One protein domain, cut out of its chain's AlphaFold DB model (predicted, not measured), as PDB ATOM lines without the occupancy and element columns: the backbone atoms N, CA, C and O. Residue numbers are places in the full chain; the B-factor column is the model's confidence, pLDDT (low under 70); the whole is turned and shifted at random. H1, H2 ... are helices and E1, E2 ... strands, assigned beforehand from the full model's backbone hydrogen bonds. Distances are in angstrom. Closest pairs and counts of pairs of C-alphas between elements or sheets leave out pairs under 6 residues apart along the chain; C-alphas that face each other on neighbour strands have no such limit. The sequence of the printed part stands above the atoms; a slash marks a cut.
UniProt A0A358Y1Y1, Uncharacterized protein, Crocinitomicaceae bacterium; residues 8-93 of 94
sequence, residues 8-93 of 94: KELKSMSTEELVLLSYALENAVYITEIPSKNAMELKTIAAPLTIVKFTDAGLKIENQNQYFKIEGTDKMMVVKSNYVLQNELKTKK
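This is residues 8 to 93 of the 94 residues of an uncharacterized protein of Crocinitomicaceae bacterium (UniProt A0A358Y1Y1). Two parts lie end to end here: a small, twisted sheet of four strands at one end, and at the other two helices, H2 and H3, that cross almost at right angles near their middles. The long link of residues 46 to 65 loops over one face of the sheet, and the short helix H1 lies beside the first turn of H2, far from the sheet. The printed part has 86 residues, with three named helices and four named strands in the order H1 H2 E1 E2 E3 E4 H3, a mixed class of helices and strands. The sheet runs E1 E4 E3 E2 and is mixed. The whole is only just compact, close to loose, with a radius of gyration of the C-alphas of 13.9 A and spans of 40 by 27 by 21 A.

Begin at C-alpha 29, at (23.303, 132.573, 370.073), where E1 starts; it covers residues 29 to 33 and is 13.5 A long. Beside it find E4, residues 75 to 79, 13.1 A, then E3, residues 66 to 70, 12.8 A, and E2, residues 43 to 45, 6.4 A. Before E1 comes H2, residues 15 to 27, 18.0 A, and before that H1, residues 8 to 12, 6.3 A, from C-alpha 8 at (1.558, 131.741, 380.009). After E4, H3 takes residues 82 to 91, 14.1 A, ending at C-alpha 91, (18.564, 117.218, 360.930).

Look first at E4, an inner strand antiparallel to E1 at 151 degrees, with N 32 and O 76 2.9 A apart, within hydrogen-bond range. On its other side E3 is antiparallel to it at 152 degrees, with N 68 and O 77 at 2.9 A; E3 and E4 form a hairpin. E2, an edge strand, is parallel to E3 at 53 degrees, with N 45 and O 69 at 2.8 A. H2 and H3 are not on the sheet. They touch, closest at the C-alphas of Leu 20 and Gln 86, 6.6 A apart, and are about perpendicular at 82 degrees. H1 is close to H2 but not clearly touching, the closest C-alphas, of Leu 10 and Leu 18, being 7.1 A apart. Every O i to N i+4 pair is within hydrogen-bond range in H1 and H3, and 8 of 9 in H2.

The C-alphas farthest apart are those of Lys 11 and Lys 37, at 43.1 A. The sheet is only just strongly twisted, its C-alphas lying up to 4.3 A off the best plane. The printed part has no cut, and the link from E2 to E3, 20 residues, is long. Mean pLDDT of the printed part is 79.6; look for values under 70 at residues 8 to 9, 36 to 41, 47 to 52, 57 and 93.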
ATOM      1  N   LYS A   8       2.745 131.987 380.843       68.75
ATOM      2  CA  LYS A   8       1.558 131.741 380.009       68.75
ATOM      3  C   LYS A   8       1.933 131.327 378.584       68.75
ATOM      4  O   LYS A   8       1.369 130.358 378.101       68.75
ATOM      5  N   GLU A   9       2.912 131.988 377.965       68.12
ATOM      6  CA  GLU A   9       3.393 131.616 376.625       68.12
ATOM      7  C   GLU A   9       3.988 130.208 376.637       68.12
ATOM      8  O   GLU A   9       3.605 129.376 375.827       68.12
ATOM      9  N   LEU A  10       4.803 129.894 377.647       71.75
ATOM     10  CA  LEU A  10       5.377 128.554 377.810       71.75
ATOM     11  C   LEU A  10       4.318 127.457 378.015       71.75
ATOM     12  O   LEU A  10       4.566 126.305 377.686       71.75
ATOM     13  N   LYS A  11       3.149 127.789 378.576       72.62
ATOM     14  CA  LYS A  11       2.044 126.831 378.755       72.62
ATOM     15  C   LYS A  11       1.184 126.655 377.506       72.62
ATOM     16  O   LYS A  11       0.549 125.616 377.376       72.62
ATOM     17  N   SER A  12       1.120 127.669 376.649       76.06
ATOM     18  CA  SER A  12       0.402 127.608 375.372       76.06
ATOM     19  C   SER A  12       1.244 127.004 374.247       76.06
ATOM     20  O   SER A  12       0.685 126.629 373.223       76.06
ATOM     21  N   MET A  13       2.562 126.912 374.438       79.31
ATOM     22  CA  MET A  13       3.489 126.310 373.488       79.31
ATOM     23  C   MET A  13       3.319 124.794 373.395       79.31
ATOM     24  O   MET A  13       3.139 124.096 374.395       79.31
ATOM     25  N   SER A  14       3.437 124.281 372.175       81.69
ATOM     26  CA  SER A  14       3.461 122.841 371.921       81.69
ATOM     27  C   SER A  14       4.758 122.214 372.444       81.69
ATOM     28  O   SER A  14       5.779 122.887 372.594       81.69
ATOM     29  N   THR A  15       4.769 120.895 372.665       81.94
ATOM     30  CA  THR A  15       5.984 120.163 373.080       81.94
ATOM     31  C   THR A  15       7.166 120.437 372.145       81.94
ATOM     32  O   THR A  15       8.294 120.600 372.601       81.94
ATOM     33  N   GLU A  16       6.909 120.538 370.840       80.31
ATOM     34  CA  GLU A  16       7.926 120.854 369.833       80.31
ATOM     35  C   GLU A  16       8.518 122.255 370.016       80.31
ATOM     36  O   GLU A  16       9.733 122.424 369.923       80.31
ATOM     37  N   GLU A  17       7.685 123.245 370.341       80.94
ATOM     38  CA  GLU A  17       8.132 124.612 370.609       80.94
ATOM     39  C   GLU A  17       8.969 124.681 371.883       80.94
ATOM     40  O   GLU A  17      10.006 125.330 371.887       80.94
ATOM     41  N   LEU A  18       8.585 123.964 372.942       82.81
ATOM     42  CA  LEU A  18       9.365 123.902 374.184       82.81
ATOM     43  C   LEU A  18      10.734 123.241 373.986       82.81
ATOM     44  O   LEU A  18      11.736 123.701 374.544       82.81
ATOM     45  N   VAL A  19      10.788 122.175 373.182       85.25
ATOM     46  CA  VAL A  19      12.039 121.497 372.814       85.25
ATOM     47  C   VAL A  19      12.929 122.430 372.000       85.25
ATOM     48  O   VAL A  19      14.117 122.560 372.292       85.25
ATOM     49  N   LEU A  20      12.349 123.123 371.023       84.56
ATOM     50  CA  LEU A  20      13.049 124.102 370.210       84.56
ATOM     51  C   LEU A  20      13.574 125.270 371.046       84.56
ATOM     52  O   LEU A  20      14.736 125.630 370.907       84.56
ATOM     53  N   LEU A  21      12.758 125.814 371.950       83.06
ATOM     54  CA  LEU A  21      13.143 126.905 372.843       83.06
ATOM     55  C   LEU A  21      14.306 126.487 373.744       83.06
ATOM     56  O   LEU A  21      15.272 127.228 373.892       83.06
ATOM     57  N   SER A  22      14.240 125.276 374.305       85.38
ATOM     58  CA  SER A  22      15.307 124.720 375.144       85.38
ATOM     59  C   SER A  22      16.604 124.553 374.357       85.38
ATOM     60  O   SER A  22      17.661 124.975 374.816       85.38
ATOM     61  N   TYR A  23      16.520 124.010 373.141       86.75
ATOM     62  CA  TYR A  23      17.668 123.888 372.245       86.75
ATOM     63  C   TYR A  23      18.256 125.257 371.891       86.75
ATOM     64  O   TYR A  23      19.472 125.456 371.888       86.75
ATOM     65  N   ALA A  24      17.382 126.220 371.636       86.12
ATOM     66  CA  ALA A  24      17.740 127.566 371.269       86.12
ATOM     67  C   ALA A  24      18.416 128.348 372.400       86.12
ATOM     68  O   ALA A  24      19.299 129.158 372.133       86.12
ATOM     69  N   LEU A  25      18.078 128.089 373.666       83.56
ATOM     70  CA  LEU A  25      18.767 128.715 374.799       83.56
ATOM     71  C   LEU A  25      20.279 128.466 374.777       83.56
ATOM     72  O   LEU A  25      21.026 129.317 375.249       83.56
ATOM     73  N   GLU A  26      20.720 127.335 374.227       82.44
ATOM     74  CA  GLU A  26      22.139 126.971 374.156       82.44
ATOM     75  C   GLU A  26      22.739 127.126 372.753       82.44
ATOM     76  O   GLU A  26      23.939 127.341 372.631       82.44
ATOM     77  N   ASN A  27      21.924 127.044 371.694       86.00
ATOM     78  CA  ASN A  27      22.408 126.981 370.307       86.00
ATOM     79  C   ASN A  27      21.957 128.151 369.421       86.00
ATOM     80  O   ASN A  27      22.438 128.272 368.292       86.00
ATOM     81  N   ALA A  28      21.029 128.999 369.882       86.44
ATOM     82  CA  ALA A  28      20.546 130.127 369.085       86.44
ATOM     83  C   ALA A  28      21.536 131.268 369.009       86.44
ATOM     84  O   ALA A  28      21.540 131.969 368.007       86.44
ATOM     85  N   VAL A  29      22.359 131.461 370.035       87.62
ATOM     86  CA  VAL A  29      23.303 132.573 370.073       87.62
ATOM     87  C   VAL A  29      24.714 132.062 369.894       87.62
ATOM     88  O   VAL A  29      25.148 131.153 370.596       87.62
ATOM     89  N   TYR A  30      25.444 132.684 368.979       86.69
ATOM     90  CA  TYR A  30      26.879 132.496 368.854       86.69
ATOM     91  C   TYR A  30      27.559 133.820 368.528       86.69
ATOM     92  O   TYR A  30      26.964 134.721 367.938       86.69
ATOM     93  N   ILE A  31      28.817 133.941 368.936       86.44
ATOM     94  CA  ILE A  31      29.633 135.124 368.679       86.44
ATOM     95  C   ILE A  31      30.644 134.758 367.600       86.44
ATOM     96  O   ILE A  31      31.319 133.736 367.694       86.44
ATOM     97  N   THR A  32      30.745 135.598 366.584       86.94
ATOM     98  CA  THR A  32      31.717 135.456 365.501       86.94
ATOM     99  C   THR A  32      32.336 136.812 365.181       86.94
ATOM    100  O   THR A  32      31.858 137.847 365.642       86.94
ATOM    101  N   GLU A  33      33.418 136.830 364.418       87.19
ATOM    102  CA  GLU A  33      34.062 138.069 363.984       87.19
ATOM    103  C   GLU A  33      33.210 138.776 362.924       87.19
ATOM    104  O   GLU A  33      32.541 138.130 362.111       87.19
ATOM    105  N   ILE A  34      33.201 140.110 362.947       82.94
ATOM    106  CA  ILE A  34      32.492 140.904 361.941       82.94
ATOM    107  C   ILE A  34      33.288 140.815 360.639       82.94
ATOM    108  O   ILE A  34      34.428 141.282 360.593       82.94
ATOM    109  N   PRO A  35      32.725 140.254 359.556       76.25
ATOM    110  CA  PRO A  35      33.430 140.220 358.287       76.25
ATOM    111  C   PRO A  35      33.628 141.655 357.787       76.25
ATOM    112  O   PRO A  35      32.656 142.388 357.604       76.25
ATOM    113  N   SER A  36      34.876 142.047 357.510       65.50
ATOM    114  CA  SER A  36      35.265 143.426 357.153       65.50
ATOM    115  C   SER A  36      34.540 144.010 355.929       65.50
ATOM    116  O   SER A  36      34.609 145.211 355.693       65.50
ATOM    117  N   LYS A  37      33.847 143.177 355.140       58.94
ATOM    118  CA  LYS A  37      33.055 143.588 353.970       58.94
ATOM    119  C   LYS A  37      31.599 143.943 354.271       58.94
ATOM    120  O   LYS A  37      30.967 144.568 353.426       58.94
ATOM    121  N   ASN A  38      31.069 143.583 355.438       54.47
ATOM    122  CA  ASN A  38      29.684 143.878 355.798       54.47
ATOM    123  C   ASN A  38      29.647 144.996 356.835       54.47
ATOM    124  O   ASN A  38      29.332 144.772 358.001       54.47
ATOM    125  N   ALA A  39      29.885 146.224 356.374       52.47
ATOM    126  CA  ALA A  39      29.423 147.434 357.050       52.47
ATOM    127  C   ALA A  39      27.886 147.563 356.945       52.47
ATOM    128  O   ALA A  39      27.357 148.620 356.618       52.47
ATOM    129  N   MET A  40      27.160 146.459 357.157       59.62
ATOM    130  CA  MET A  40      25.726 146.515 357.408       59.62
ATOM    131  C   MET A  40      25.535 147.329 358.684       59.62
ATOM    132  O   MET A  40      26.338 147.208 359.611       59.62
ATOM    133  N   GLU A  41      24.487 148.146 358.734       67.06
ATOM    134  CA  GLU A  41      24.075 148.889 359.926       67.06
ATOM    135  C   GLU A  41      23.608 147.907 361.014       67.06
ATOM    136  O   GLU A  41      22.422 147.734 361.293       67.06
ATOM    137  N   LEU A  42      24.563 147.183 361.595       75.31
ATOM    138  CA  LEU A  42      24.336 146.256 362.681       75.31
ATOM    139  C   LEU A  42      24.020 147.072 363.924       75.31
ATOM    140  O   LEU A  42      24.781 147.960 364.322       75.31
ATOM    141  N   LYS A  43      22.907 146.736 364.575       80.00
ATOM    142  CA  LYS A  43      22.586 147.313 365.876       80.00
ATOM    143  C   LYS A  43      23.701 146.948 366.846       80.00
ATOM    144  O   LYS A  43      24.013 145.771 367.026       80.00
ATOM    145  N   THR A  44      24.316 147.965 367.434       81.25
ATOM    146  CA  THR A  44      25.352 147.766 368.444       81.25
ATOM    147  C   THR A  44      24.678 147.482 369.780       81.25
ATOM    148  O   THR A  44      23.715 148.161 370.136       81.25
ATOM    149  N   ILE A  45      25.148 146.460 370.491       80.69
ATOM    150  CA  ILE A  45      24.646 146.080 371.809       80.69
ATOM    151  C   ILE A  45      25.813 145.954 372.785       80.69
ATOM    152  O   ILE A  45      26.872 145.415 372.448       80.69
ATOM    153  N   ALA A  46      25.592 146.400 374.017       76.50
ATOM    154  CA  ALA A  46      26.477 146.126 375.136       76.50
ATOM    155  C   ALA A  46      26.142 144.733 375.696       76.50
ATOM    156  O   ALA A  46      25.361 144.596 376.635       76.50
ATOM    157  N   ALA A  47      26.681 143.687 375.069       69.44
ATOM    158  CA  ALA A  47      26.563 142.314 375.551       69.44
ATOM    159  C   ALA A  47      27.932 141.791 376.005       69.44
ATOM    160  O   ALA A  47      28.941 142.080 375.357       69.44
ATOM    161  N   PRO A  48      27.997 141.013 377.098       68.25
ATOM    162  CA  PRO A  48      29.243 140.385 377.497       68.25
ATOM    163  C   PRO A  48      29.720 139.405 376.414       68.25
ATOM    164  O   PRO A  48      28.925 138.720 375.780       68.25
ATOM    165  N   LEU A  49      31.039 139.312 376.227       67.88
ATOM    166  CA  LEU A  49      31.688 138.405 375.262       67.88
ATOM    167  C   LEU A  49      31.542 136.909 375.601       67.88
ATOM    168  O   LEU A  49      32.083 136.052 374.902       67.88
ATOM    169  N   THR A  50      30.864 136.589 376.697       66.38
ATOM    170  CA  THR A  50      30.538 135.227 377.122       66.38
ATOM    171  C   THR A  50      29.267 134.747 376.430       66.38
ATOM    172  O   THR A  50      28.518 135.560 375.906       66.38
ATOM    173  N   ILE A  51      28.986 133.439 376.431       61.28
ATOM    174  CA  ILE A  51      27.740 132.895 375.861       61.28
ATOM    175  C   ILE A  51      26.545 133.536 376.582       61.28
ATOM    176  O   ILE A  51      26.211 133.167 377.706       61.28
ATOM    177  N   VAL A  52      25.928 134.527 375.942       66.69
ATOM    178  CA  VAL A  52      24.714 135.184 376.421       66.69
ATOM    179  C   VAL A  52      23.556 134.456 375.777       66.69
ATOM    180  O   VAL A  52      23.488 134.345 374.552       66.69
ATOM    181  N   LYS A  53      22.627 133.946 376.582       76.81
ATOM    182  CA  LYS A  53      21.375 133.451 376.019       76.81
ATOM    183  C   LYS A  53      20.652 134.655 375.435       76.81
ATOM    184  O   LYS A  53      20.654 135.729 376.032       76.81
ATOM    185  N   PHE A  54      19.981 134.487 374.302       76.94
ATOM    186  CA  PHE A  54      19.176 135.568 373.723       76.94
ATOM    187  C   PHE A  54      18.161 136.108 374.752       76.94
ATOM    188  O   PHE A  54      17.858 137.297 374.769       76.94
ATOM    189  N   THR A  55      17.728 135.255 375.688       78.56
ATOM    190  CA  THR A  55      16.871 135.633 376.812       78.56
ATOM    191  C   THR A  55      17.509 136.571 377.829       78.56
ATOM    192  O   THR A  55      16.805 137.397 378.398       78.56
ATOM    193  N   ASP A  56      18.815 136.458 378.075       73.00
ATOM    194  CA  ASP A  56      19.542 137.356 378.981       73.00
ATOM    195  C   ASP A  56      19.690 138.759 378.377       73.00
ATOM    196  O   ASP A  56      19.716 139.749 379.104       73.00
ATOM    197  N   ALA A  57      19.703 138.854 377.046       68.88
ATOM    198  CA  ALA A  57      19.678 140.117 376.313       68.88
ATOM    199  C   ALA A  57      18.255 140.691 376.129       68.88
ATOM    200  O   ALA A  57      18.086 141.681 375.419       68.88
ATOM    201  N   GLY A  58      17.220 140.055 376.701       73.31
ATOM    202  CA  GLY A  58      15.817 140.436 376.483       73.31
ATOM    203  C   GLY A  58      15.350 140.255 375.033       73.31
ATOM    204  O   GLY A  58      14.307 140.773 374.640       73.31
ATOM    205  N   LEU A  59      16.116 139.522 374.222       78.00
ATOM    206  CA  LEU A  59      15.787 139.232 372.837       78.00
ATOM    207  C   LEU A  59      14.821 138.048 372.770       78.00
ATOM    208  O   LEU A  59      14.721 137.226 373.689       78.00
ATOM    209  N   LYS A  60      14.105 137.965 371.652       81.88
ATOM    210  CA  LYS A  60      13.274 136.826 371.266       81.88
ATOM    211  C   LYS A  60      13.817 136.244 369.973       81.88
ATOM    212  O   LYS A  60      14.463 136.948 369.207       81.88
ATOM    213  N   ILE A  61      13.552 134.963 369.755       83.75
ATOM    214  CA  ILE A  61      13.878 134.318 368.487       83.75
ATOM    215  C   ILE A  61      12.844 134.741 367.465       83.75
ATOM    216  O   ILE A  61      11.657 134.453 367.615       83.75
ATOM    217  N   GLU A  62      13.319 135.398 366.422       85.31
ATOM    218  CA  GLU A  62      12.512 135.796 365.282       85.31
ATOM    219  C   GLU A  62      12.551 134.727 364.177       85.31
ATOM    220  O   GLU A  62      13.364 133.797 364.174       85.31
ATOM    221  N   ASN A  63      11.687 134.877 363.172       83.38
ATOM    222  CA  ASN A  63      11.697 134.012 361.982       83.38
ATOM    223  C   ASN A  63      12.916 134.235 361.068       83.38
ATOM    224  O   ASN A  63      13.137 133.474 360.127       83.38
ATOM    225  N   GLN A  64      13.741 135.236 361.365       84.38
ATOM    226  CA  GLN A  64      14.911 135.634 360.589       84.38
ATOM    227  C   GLN A  64      16.117 135.855 361.505       84.38
ATOM    228  O   GLN A  64      15.956 136.175 362.681       84.38
ATOM    229  N   ASN A  65      17.322 135.616 360.977       87.50
ATOM    230  CA  ASN A  65      18.553 135.731 361.756       87.50
ATOM    231  C   ASN A  65      18.776 137.191 362.143       87.50
ATOM    232  O   ASN A  65      18.660 138.084 361.303       87.50
ATOM    233  N   GLN A  66      19.132 137.419 363.399       86.12
ATOM    234  CA  GLN A  66      19.414 138.751 363.913       86.12
ATOM    235  C   GLN A  66      20.908 138.880 364.177       86.12
ATOM    236  O   GLN A  66      21.541 137.973 364.716       86.12
ATOM    237  N   TYR A  67      21.464 140.023 363.797       87.56
ATOM    238  CA  TYR A  67      22.891 140.293 363.870       87.56
ATOM    239  C   TYR A  67      23.102 141.562 364.683       87.56
ATOM    240  O   TYR A  67      22.525 142.609 364.382       87.56
ATOM    241  N   PHE A  68      23.930 141.459 365.713       85.81
ATOM    242  CA  PHE A  68      24.218 142.547 366.629       85.81
ATOM    243  C   PHE A  68      25.723 142.720 366.752       85.81
ATOM    244  O   PHE A  68      26.441 141.753 366.988       85.81
ATOM    245  N   LYS A  69      26.215 143.947 366.607       86.62
ATOM    246  CA  LYS A  69      27.623 144.260 366.860       86.62
ATOM    247  C   LYS A  69      27.844 144.375 368.367       86.62
ATOM    248  O   LYS A  69      27.063 145.037 369.041       86.62
ATOM    249  N   ILE A  70      28.893 143.758 368.895       86.00
ATOM    250  CA  ILE A  70      29.243 143.886 370.312       86.00
ATOM    251  C   ILE A  70      30.058 145.166 370.494       86.00
ATOM    252  O   ILE A  70      31.103 145.342 369.863       86.00
ATOM    253  N   GLU A  71      29.574 146.066 371.348       84.00
ATOM    254  CA  GLU A  71      30.245 147.333 371.635       84.00
ATOM    255  C   GLU A  71      31.669 147.115 372.170       84.00
ATOM    256  O   GLU A  71      31.918 146.223 372.979       84.00
ATOM    257  N   GLY A  72      32.622 147.920 371.691       81.69
ATOM    258  CA  GLY A  72      34.030 147.822 372.090       81.69
ATOM    259  C   GLY A  72      34.800 146.645 371.479       81.69
ATOM    260  O   GLY A  72      35.944 146.418 371.865       81.69
ATOM    261  N   THR A  73      34.210 145.898 370.535       82.31
ATOM    262  CA  THR A  73      34.872 144.760 369.876       82.31
ATOM    263  C   THR A  73      34.544 144.671 368.383       82.31
ATOM    264  O   THR A  73      33.516 145.170 367.923       82.31
ATOM    265  N   ASP A  74      35.382 143.961 367.629       84.88
ATOM    266  CA  ASP A  74      35.135 143.607 366.221       84.88
ATOM    267  C   ASP A  74      34.372 142.281 366.072       84.88
ATOM    268  O   ASP A  74      34.509 141.554 365.086       84.88
ATOM    269  N   LYS A  75      33.552 141.942 367.072       85.88
ATOM    270  CA  LYS A  75      32.731 140.732 367.084       85.88
ATOM    271  C   LYS A  75      31.256 141.074 366.934       85.88
ATOM    272  O   LYS A  75      30.776 142.094 367.428       85.88
ATOM    273  N   MET A  76      30.527 140.193 366.262       86.12
ATOM    274  CA  MET A  76      29.074 140.211 366.204       86.12
ATOM    275  C   MET A  76      28.488 139.007 366.923       86.12
ATOM    276  O   MET A  76      28.947 137.875 366.784       86.12
ATOM    277  N   MET A  77      27.428 139.274 367.669       86.69
ATOM    278  CA  MET A  77      26.520 138.276 368.186       86.69
ATOM    279  C   MET A  77      25.468 137.981 367.120       86.69
ATOM    280  O   MET A  77      24.777 138.880 366.637       86.69
ATOM    281  N   VAL A  78      25.342 136.711 366.765       87.12
ATOM    282  CA  VAL A  78      24.338 136.231 365.826       87.12
ATOM    283  C   VAL A  78      23.313 135.422 366.594       87.12
ATOM    284  O   VAL A  78      23.662 134.485 367.311       87.12
ATOM    285  N   VAL A  79      22.047 135.789 366.428       88.75
ATOM    286  CA  VAL A  79      20.900 135.040 366.930       88.75
ATOM    287  C   VAL A  79      20.260 134.328 365.743       88.75
ATOM    288  O   VAL A  79      19.757 134.966 364.815       88.75
ATOM    289  N   LYS A  80      20.321 132.999 365.750       90.06
ATOM    290  CA  LYS A  80      19.703 132.141 364.741       90.06
ATOM    291  C   LYS A  80      18.191 132.292 364.781       90.06
ATOM    292  O   LYS A  80      17.593 132.418 365.849       90.06
ATOM    293  N   SER A  81      17.583 132.216 363.608       89.06
ATOM    294  CA  SER A  81      16.139 132.225 363.480       89.06
ATOM    295  C   SER A  81      15.500 130.925 363.938       89.06
ATOM    296  O   SER A  81      16.127 129.861 363.979       89.06
ATOM    297  N   ASN A  82      14.194 131.006 364.175       86.75
ATOM    298  CA  ASN A  82      13.364 129.852 364.479       86.75
ATOM    299  C   ASN A  82      13.479 128.771 363.392       86.75
ATOM    300  O   ASN A  82      13.586 127.587 363.695       86.75
ATOM    301  N   TYR A  83      13.537 129.183 362.122       86.75
ATOM    302  CA  TYR A  83      13.679 128.276 360.985       86.75
ATOM    303  C   TYR A  83      15.003 127.505 361.016       86.75
ATOM    304  O   TYR A  83      15.007 126.285 360.870       86.75
ATOM    305  N   VAL A  84      16.125 128.198 361.247       88.31
ATOM    306  CA  VAL A  84      17.450 127.561 361.310       88.31
ATOM    307  C   VAL A  84      17.495 126.558 362.458       88.31
ATOM    308  O   VAL A  84      17.927 125.426 362.268       88.31
ATOM    309  N   LEU A  85      16.992 126.948 363.628       88.44
ATOM    310  CA  LEU A  85      16.975 126.093 364.812       88.44
ATOM    311  C   LEU A  85      16.072 124.873 364.631       88.44
ATOM    312  O   LEU A  85      16.468 123.767 364.988       88.44
ATOM    313  N   GLN A  86      14.889 125.042 364.030       87.38
ATOM    314  CA  GLN A  86      14.016 123.914 363.697       87.38
ATOM    315  C   GLN A  86      14.686 122.974 362.706       87.38
ATOM    316  O   GLN A  86      14.598 121.759 362.866       87.38
ATOM    317  N   ASN A  87      15.346 123.527 361.690       87.69
ATOM    318  CA  ASN A  87      16.039 122.733 360.693       87.69
ATOM    319  C   ASN A  87      17.184 121.935 361.331       87.69
ATOM    320  O   ASN A  87      17.237 120.726 361.147       87.69
ATOM    321  N   GLU A  88      18.028 122.566 362.156       87.44
ATOM    322  CA  GLU A  88      19.083 121.880 362.917       87.44
ATOM    323  C   GLU A  88      18.516 120.755 363.789       87.44
ATOM    324  O   GLU A  88      19.048 119.646 363.794       87.44
ATOM    325  N   LEU A  89      17.414 121.013 364.494       85.62
ATOM    326  CA  LEU A  89      16.794 120.044 365.397       85.62
ATOM    327  C   LEU A  89      16.181 118.854 364.642       85.62
ATOM    328  O   LEU A  89      16.252 117.724 365.125       85.62
ATOM    329  N   LYS A  90      15.629 119.088 363.444       83.06
ATOM    330  CA  LYS A  90      15.159 118.032 362.533       83.06
ATOM    331  C   LYS A  90      16.323 117.226 361.963       83.06
ATOM    332  O   LYS A  90      16.273 116.004 361.994       83.06
ATOM    333  N   THR A  91      17.382 117.887 361.494       82.44
ATOM    334  CA  THR A  91      18.564 117.218 360.930       82.44
ATOM    335  C   THR A  91      19.310 116.394 361.976       82.44
ATOM    336  O   THR A  91      19.791 115.320 361.653       82.44
ATOM    337  N   LYS A  92      19.361 116.839 363.236       71.75
ATOM    338  CA  LYS A  92      20.009 116.104 364.337       71.75
ATOM    339  C   LYS A  92      19.240 114.846 364.777       71.75
ATOM    340  O   LYS A  92      19.787 114.033 365.515       71.75
ATOM    341  N   LYS A  93      17.964 114.719 364.392       58.28
ATOM    342  CA  LYS A  93      17.104 113.563 364.696       58.28
ATOM    343  C   LYS A  93      17.100 112.487 363.600       58.28
ATOM    344  O   LYS A  93      16.565 111.414 363.871       58.28
TER     345      LYS A  93